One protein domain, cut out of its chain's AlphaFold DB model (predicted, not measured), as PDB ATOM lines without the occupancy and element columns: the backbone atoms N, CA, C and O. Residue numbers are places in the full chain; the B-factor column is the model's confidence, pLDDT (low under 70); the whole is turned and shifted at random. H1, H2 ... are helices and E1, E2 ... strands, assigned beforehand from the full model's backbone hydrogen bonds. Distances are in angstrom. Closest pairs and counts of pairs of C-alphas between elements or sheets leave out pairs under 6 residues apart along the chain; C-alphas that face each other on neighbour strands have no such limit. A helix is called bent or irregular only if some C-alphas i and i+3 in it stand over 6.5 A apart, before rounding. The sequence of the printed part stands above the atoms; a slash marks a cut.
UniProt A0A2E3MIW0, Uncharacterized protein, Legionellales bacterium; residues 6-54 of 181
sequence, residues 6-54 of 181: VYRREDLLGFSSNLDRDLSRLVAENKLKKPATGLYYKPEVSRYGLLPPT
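AT A GLANCE: This is residues 6 to 54 of the 181 residues of an uncharacterized protein of Legionellales bacterium (UniProt A0A2E3MIW0). A small three-stranded sheet, E1 E3 E2, lies between a two-helix excursion at one end of an elongated model and a separate two-strand hairpin, E4 and E5, at the other. From E1 the chain goes out through the short helix H1, turns a corner and comes back along H2, which only grazes the sheet, to E2. The printed part has 49 residues, with two named helices and five named strands in the order E1 H1 H2 E2 E3 E4 E5; both sheets are antiparallel, and the class is mixed, helices and strands. It is only just compact, close to loose, with a radius of gyration of the C-alphas of 11.2 A and spans of 35 by 21 by 17 A.

IN THESE COORDINATES: Find C-alpha 6 at (100.693, 140.971, 115.549), where E1, residues 6 to 8, begins its 7.0 A. Next come H1, residues 10 to 15, 10.4 A long, and H2, residues 19 to 28, which runs 14.1 A from C-alpha 19 at (110.274, 130.455, 123.045). Read on to E2, residues 33 to 36, 9.1 A; E3, residues 39 to 41, 7.1 A; E4, residues 44 to 46, 6.6 A; and E5, residues 49 to 51, 6.5 A, ending with C-alpha 51 at (93.255, 147.773, 122.849). H1 is irregular: C-alphas 11 and 14 are 7.8 A apart.

HOW THE PARTS SIT: Start at E1, an edge strand antiparallel to the inner strand E3 at 144 degrees; N 7 and O 40 are 2.8 A apart, within hydrogen-bond range. On the other side of E3 is E2, its partner in a hairpin, antiparallel at 151 degrees, with N 33 and O 41 at 2.9 A. E1, H1 H2 and E2 form a split strand-helix-strand unit, two strands running the same way with E3 between them, and its crossover is right-handed. H1 is only just not on this sheet, with 4 pairs of C-alphas within 10 A. H2 is on it but only grazes it, with residues 23 to 27; the closest C-alphas of H2 and E2, those of Val 27 and Lys 33, are 5.5 A apart. H1 and H2 are close but not clearly touching, the closest C-alphas being those of Leu 13 and Leu 19 at 6.6 A, and their lines are about perpendicular at 84 degrees. Every O i to N i+4 pair of H2 is within hydrogen-bond range; H1 has 0 of 2, but 2 of 3 O i to N i+3 pairs. Look past residue 41: E3 runs on into E4 across a break of 2 residues, at 41 degrees. E4 and E5 form an antiparallel hairpin at 137 degrees, with N 51 and O 44 at 2.8 A, and both are apart from H2.

THE WHOLE: The C-alphas farthest apart, those of Ser 17 and Tyr 48, are 35.4 A from each other. Residues 13 to 18, of which 13 to 15 belong to H1, stand free. The printed part has no cut, and the six links between its named elements are tight. The mean pLDDT of the printed part is 92.2, and no printed residue is under 70.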
ATOM      1  N   VAL A   6     100.909 142.415 115.426       95.25
ATOM      2  CA  VAL A   6     100.693 140.971 115.549       95.25
ATOM      3  C   VAL A   6     101.883 140.227 114.948       95.25
ATOM      4  O   VAL A   6     102.312 140.513 113.833       95.25
ATOM      5  N   TYR A   7     102.394 139.255 115.691       95.06
ATOM      6  CA  TYR A   7     103.548 138.433 115.354       95.06
ATOM      7  C   TYR A   7     103.134 136.969 115.297       95.06
ATOM      8  O   TYR A   7     102.333 136.510 116.118       95.06
ATOM      9  N   ARG A   8     103.703 136.216 114.356       95.31
ATOM     10  CA  ARG A   8     103.642 134.756 114.402       95.31
ATOM     11  C   ARG A   8     104.714 134.221 115.347       95.31
ATOM     12  O   ARG A   8     105.746 134.853 115.535       95.31
ATOM     13  N   ARG A   9     104.511 133.016 115.883       95.06
ATOM     14  CA  ARG A   9     105.546 132.278 116.631       95.06
ATOM     15  C   ARG A   9     106.863 132.212 115.848       95.06
ATOM     16  O   ARG A   9     107.918 132.440 116.422       95.06
ATOM     17  N   GLU A  10     106.795 131.930 114.547       93.38
ATOM     18  CA  GLU A  10     107.971 131.831 113.667       93.38
ATOM     19  C   GLU A  10     108.765 133.142 113.567       93.38
ATOM     20  O   GLU A  10     109.991 133.104 113.544       93.38
ATOM     21  N   ASP A  11     108.089 134.298 113.627       92.75
ATOM     22  CA  ASP A  11     108.736 135.616 113.615       92.75
ATOM     23  C   ASP A  11     109.564 135.863 114.899       92.75
ATOM     24  O   ASP A  11     110.321 136.831 114.976       92.75
ATOM     25  N   LEU A  12     109.392 135.026 115.934       93.69
ATOM     26  CA  LEU A  12     109.959 135.218 117.270       93.69
ATOM     27  C   LEU A  12     111.047 134.191 117.640       93.69
ATOM     28  O   LEU A  12     111.598 134.270 118.737       93.69
ATOM     29  N   LEU A  13     111.387 133.257 116.743       92.94
ATOM     30  CA  LEU A  13     112.335 132.162 117.011       92.94
ATOM     31  C   LEU A  13     113.723 132.640 117.461       92.94
ATOM     32  O   LEU A  13     114.330 132.010 118.317       92.94
ATOM     33  N   GLY A  14     114.204 133.771 116.941       91.81
ATOM     34  CA  GLY A  14     115.529 134.308 117.276       91.81
ATOM     35  C   GLY A  14     115.634 135.017 118.632       91.81
ATOM     36  O   GLY A  14     116.717 135.470 118.986       91.81
ATOM     37  N   PHE A  15     114.537 135.162 119.386       90.44
ATOM     38  CA  PHE A  15     114.509 135.982 120.607       90.44
ATOM     39  C   PHE A  15     114.575 135.182 121.913       90.44
ATOM     40  O   PHE A  15     114.672 135.786 122.980       90.44
ATOM     41  N   SER A  16     114.492 133.851 121.862       92.38
ATOM     42  CA  SER A  16     114.558 132.996 123.052       92.38
ATOM     43  C   SER A  16     114.956 131.564 122.699       92.38
ATOM     44  O   SER A  16     114.479 131.007 121.712       92.38
ATOM     45  N   SER A  17     115.768 130.942 123.559       90.50
ATOM     46  CA  SER A  17     116.114 129.516 123.487       90.50
ATOM     47  C   SER A  17     114.968 128.585 123.905       90.50
ATOM     48  O   SER A  17     114.970 127.414 123.538       90.50
ATOM     49  N   ASN A  18     113.973 129.087 124.646       94.06
ATOM     50  CA  ASN A  18     112.760 128.354 125.015       94.06
ATOM     51  C   ASN A  18     111.522 129.227 124.773       94.06
ATOM     52  O   ASN A  18     110.824 129.666 125.693       94.06
ATOM     53  N   LEU A  19     111.280 129.499 123.489       94.94
ATOM     54  CA  LEU A  19     110.274 130.455 123.045       94.94
ATOM     55  C   LEU A  19     108.864 130.127 123.552       94.94
ATOM     56  O   LEU A  19     108.149 131.028 123.982       94.94
ATOM     57  N   ASP A  20     108.446 128.861 123.522       93.75
ATOM     58  CA  ASP A  20     107.071 128.492 123.882       93.75
ATOM     59  C   ASP A  20     106.789 128.702 125.374       93.75
ATOM     60  O   ASP A  20     105.723 129.218 125.734       93.75
ATOM     61  N   ARG A  21     107.760 128.386 126.240       95.56
ATOM     62  CA  ARG A  21     107.684 128.691 127.674       95.56
ATOM     63  C   ARG A  21     107.605 130.195 127.901       95.56
ATOM     64  O   ARG A  21     106.746 130.660 128.650       95.56
ATOM     65  N   ASP A  22     108.470 130.959 127.242       95.62
ATOM     66  CA  ASP A  22     108.554 132.401 127.454       95.62
ATOM     67  C   ASP A  22     107.302 133.126 126.940       95.62
ATOM     68  O   ASP A  22     106.762 133.989 127.632       95.62
ATOM     69  N   LEU A  23     106.766 132.732 125.779       96.25
ATOM     70  CA  LEU A  23     105.494 133.244 125.265       96.25
ATOM     71  C   LEU A  23     104.329 132.898 126.192       96.25
ATOM     72  O   LEU A  23     103.490 133.759 126.457       96.25
ATOM     73  N   SER A  24     104.278 131.667 126.704       95.75
ATOM     74  CA  SER A  24     103.227 131.241 127.637       95.75
ATOM     75  C   SER A  24     103.271 132.055 128.929       95.75
ATOM     76  O   SER A  24     102.238 132.561 129.368       95.75
ATOM     77  N   ARG A  25     104.470 132.277 129.481       96.81
ATOM     78  CA  ARG A  25     104.681 133.136 130.651       96.81
ATOM     79  C   ARG A  25     104.244 134.576 130.386       96.81
ATOM     80  O   ARG A  25     103.496 135.140 131.176       96.81
ATOM     81  N   LEU A  26     104.647 135.169 129.261       95.31
ATOM     82  CA  LEU A  26     104.259 136.539 128.907       95.31
ATOM     83  C   LEU A  26     102.747 136.692 128.688       95.31
ATOM     84  O   LEU A  26     102.194 137.755 128.970       95.31
ATOM     85  N   VAL A  27     102.074 135.651 128.192       95.12
ATOM     86  CA  VAL A  27     100.610 135.623 128.086       95.12
ATOM     87  C   VAL A  27      99.962 135.529 129.469       95.12
ATOM     88  O   VAL A  27      99.034 136.289 129.740       95.12
ATOM     89  N   ALA A  28     100.467 134.666 130.357       95.38
ATOM     90  CA  ALA A  28      99.976 134.541 131.733       95.38
ATOM     91  C   ALA A  28     100.155 135.843 132.537       95.38
ATOM     92  O   ALA A  28      99.252 136.267 133.252       95.38
ATOM     93  N   GLU A  29     101.276 136.538 132.339       94.00
ATOM     94  CA  GLU A  29     101.566 137.856 132.920       94.00
ATOM     95  C   GLU A  29     100.793 139.011 132.241       94.00
ATOM     96  O   GLU A  29     101.039 140.176 132.546       94.00
ATOM     97  N   ASN A  30      99.890 138.733 131.288       90.00
ATOM     98  CA  ASN A  30      99.148 139.723 130.489       90.00
ATOM     99  C   ASN A  30     100.009 140.713 129.679       90.00
ATOM    100  O   ASN A  30      99.486 141.681 129.123       90.00
ATOM    101  N   LYS A  31     101.313 140.453 129.543       91.31
ATOM    102  CA  LYS A  31     102.237 141.254 128.724       91.31
ATOM    103  C   LYS A  31     102.032 141.018 127.232       91.31
ATOM    104  O   LYS A  31     102.294 141.913 126.430       91.31
ATOM    105  N   LEU A  32     101.560 139.827 126.866       93.69
ATOM    106  CA  LEU A  32     101.125 139.468 125.522       93.69
ATOM    107  C   LEU A  32      99.707 138.901 125.549       93.69
ATOM    108  O   LEU A  32      99.222 138.403 126.562       93.69
ATOM    109  N   LYS A  33      99.048 138.941 124.396       93.94
ATOM    110  CA  LYS A  33      97.765 138.283 124.156       93.94
ATOM    111  C   LYS A  33      97.891 137.342 122.962       93.94
ATOM    112  O   LYS A  33      98.645 137.614 122.026       93.94
ATOM    113  N   LYS A  34      97.136 136.241 122.996       94.25
ATOM    114  CA  LYS A  34      97.143 135.180 121.980       94.25
ATOM    115  C   LYS A  34      95.795 135.140 121.245       94.25
ATOM    116  O   LYS A  34      94.875 134.478 121.717       94.25
ATOM    117  N   PRO A  35      95.627 135.871 120.124       92.62
ATOM    118  CA  PRO A  35      94.346 135.951 119.418       92.62
ATOM    119  C   PRO A  35      93.976 134.657 118.681       92.62
ATOM    120  O   PRO A  35      92.796 134.427 118.439       92.62
ATOM    121  N   ALA A  36      94.960 133.828 118.327       92.62
ATOM    122  CA  ALA A  36      94.783 132.473 117.812       92.62
ATOM    123  C   ALA A  36      96.076 131.667 117.992       92.62
ATOM    124  O   ALA A  36      97.124 132.209 118.349       92.62
ATOM    125  N   THR A  37      96.015 130.361 117.734       91.31
ATOM    126  CA  THR A  37      97.193 129.487 117.739       91.31
ATOM    127  C   THR A  37      98.299 130.047 116.848       91.31
ATOM    128  O   THR A  37      98.066 130.377 115.687       91.31
ATOM    129  N   GLY A  38      99.503 130.164 117.415       93.00
ATOM    130  CA  GLY A  38     100.683 130.663 116.716       93.00
ATOM    131  C   GLY A  38     100.723 132.176 116.483       93.00
ATOM    132  O   GLY A  38     101.703 132.634 115.907       93.00
ATOM    133  N   LEU A  39      99.722 132.949 116.926       95.50
ATOM    134  CA  LEU A  39      99.706 134.412 116.831       95.50
ATOM    135  C   LEU A  39      99.790 135.055 118.213       95.50
ATOM    136  O   LEU A  39      99.115 134.624 119.146       95.50
ATOM    137  N   TYR A  40     100.570 136.125 118.315       95.75
ATOM    138  CA  TYR A  40     100.808 136.869 119.547       95.75
ATOM    139  C   TYR A  40     100.839 138.366 119.252       95.75
ATOM    140  O   TYR A  40     101.378 138.787 118.232       95.75
ATOM    141  N   TYR A  41     100.305 139.193 120.143       94.75
ATOM    142  CA  TYR A  41     100.494 140.643 120.070       94.75
ATOM    143  C   TYR A  41     100.751 141.229 121.450       94.75
ATOM    144  O   TYR A  41     100.293 140.695 122.466       94.75
ATOM    145  N   LYS A  42     101.480 142.345 121.472       92.75
ATOM    146  CA  LYS A  42     101.568 143.201 122.654       92.75
ATOM    147  C   LYS A  42     100.382 144.173 122.603       92.75
ATOM    148  O   LYS A  42     100.313 144.938 121.638       92.75
ATOM    149  N   PRO A  43      99.442 144.135 123.563       88.50
ATOM    150  CA  PRO A  43      98.313 145.057 123.562       88.50
ATOM    151  C   PRO A  43      98.799 146.501 123.693       88.50
ATOM    152  O   PRO A  43      99.810 146.775 124.343       88.50
ATOM    153  N   GLU A  44      98.078 147.413 123.055       88.25
ATOM    154  CA  GLU A  44      98.252 148.844 123.277       88.25
ATOM    155  C   GLU A  44      97.427 149.262 124.497       88.25
ATOM    156  O   GLU A  44      96.359 148.706 124.748       88.25
ATOM    157  N   VAL A  45      97.945 150.190 125.302       85.88
ATOM    158  CA  VAL A  45      97.272 150.654 126.518       85.88
ATOM    159  C   VAL A  45      96.645 152.008 126.225       85.88
ATOM    160  O   VAL A  45      97.335 152.937 125.821       85.88
ATOM    161  N   SER A  46      95.341 152.117 126.453       86.31
ATOM    162  CA  SER A  46      94.598 153.374 126.384       86.31
ATOM    163  C   SER A  46      94.015 153.728 127.751       86.31
ATOM    164  O   SER A  46      93.974 152.889 128.654       86.31
ATOM    165  N   ARG A  47      93.464 154.944 127.888       88.50
ATOM    166  CA  ARG A  47      92.707 155.360 129.086       88.50
ATOM    167  C   ARG A  47      91.508 154.454 129.411       88.50
ATOM    168  O   ARG A  47      91.015 154.485 130.528       88.50
ATOM    169  N   TYR A  48      91.042 153.668 128.437       82.69
ATOM    170  CA  TYR A  48      89.912 152.744 128.562       82.69
ATOM    171  C   TYR A  48      90.347 151.277 128.701       82.69
ATOM    172  O   TYR A  48      89.519 150.374 128.619       82.69
ATOM    173  N   GLY A  49      91.645 151.024 128.890       84.81
ATOM    174  CA  GLY A  49      92.211 149.685 129.011       84.81
ATOM    175  C   GLY A  49      92.942 149.217 127.753       84.81
ATOM    176  O   GLY A  49      93.403 150.019 126.935       84.81
ATOM    177  N   LEU A  50      93.096 147.896 127.638       85.19
ATOM    178  CA  LEU A  50      93.876 147.254 126.580       85.19
ATOM    179  C   LEU A  50      93.125 147.270 125.247       85.19
ATOM    180  O   LEU A  50      92.011 146.759 125.148       85.19
ATOM    181  N   LEU A  51      93.775 147.782 124.207       84.62
ATOM    182  CA  LEU A  51      93.255 147.773 122.849       84.62
ATOM    183  C   LEU A  51      93.707 146.507 122.103       84.62
ATOM    184  O   LEU A  51      94.895 146.149 122.145       84.62
ATOM    185  N   PRO A  52      92.784 145.815 121.408       86.44
ATOM    186  CA  PRO A  52      93.147 144.735 120.505       86.44
ATOM    187  C   PRO A  52      93.837 145.292 119.246       86.44
ATOM    188  O   PRO A  52      93.659 146.461 118.904       86.44
ATOM    189  N   PRO A  53      94.594 144.460 118.511       90.50
ATOM    190  CA  PRO A  53      95.113 144.835 117.206       90.50
ATOM    191  C   PRO A  53      93.964 145.054 116.219       90.50
ATOM    192  O   PRO A  53      92.866 144.512 116.377       90.50
ATOM    193  N   THR A  54      94.240 145.790 115.145       91.94
ATOM    194  CA  THR A  54      93.274 145.941 114.056       91.94
ATOM    195  C   THR A  54      93.003 144.599 113.367       91.94
ATOM    196  O   THR A  54      93.856 143.703 113.332       91.94
TER     197      THR A  54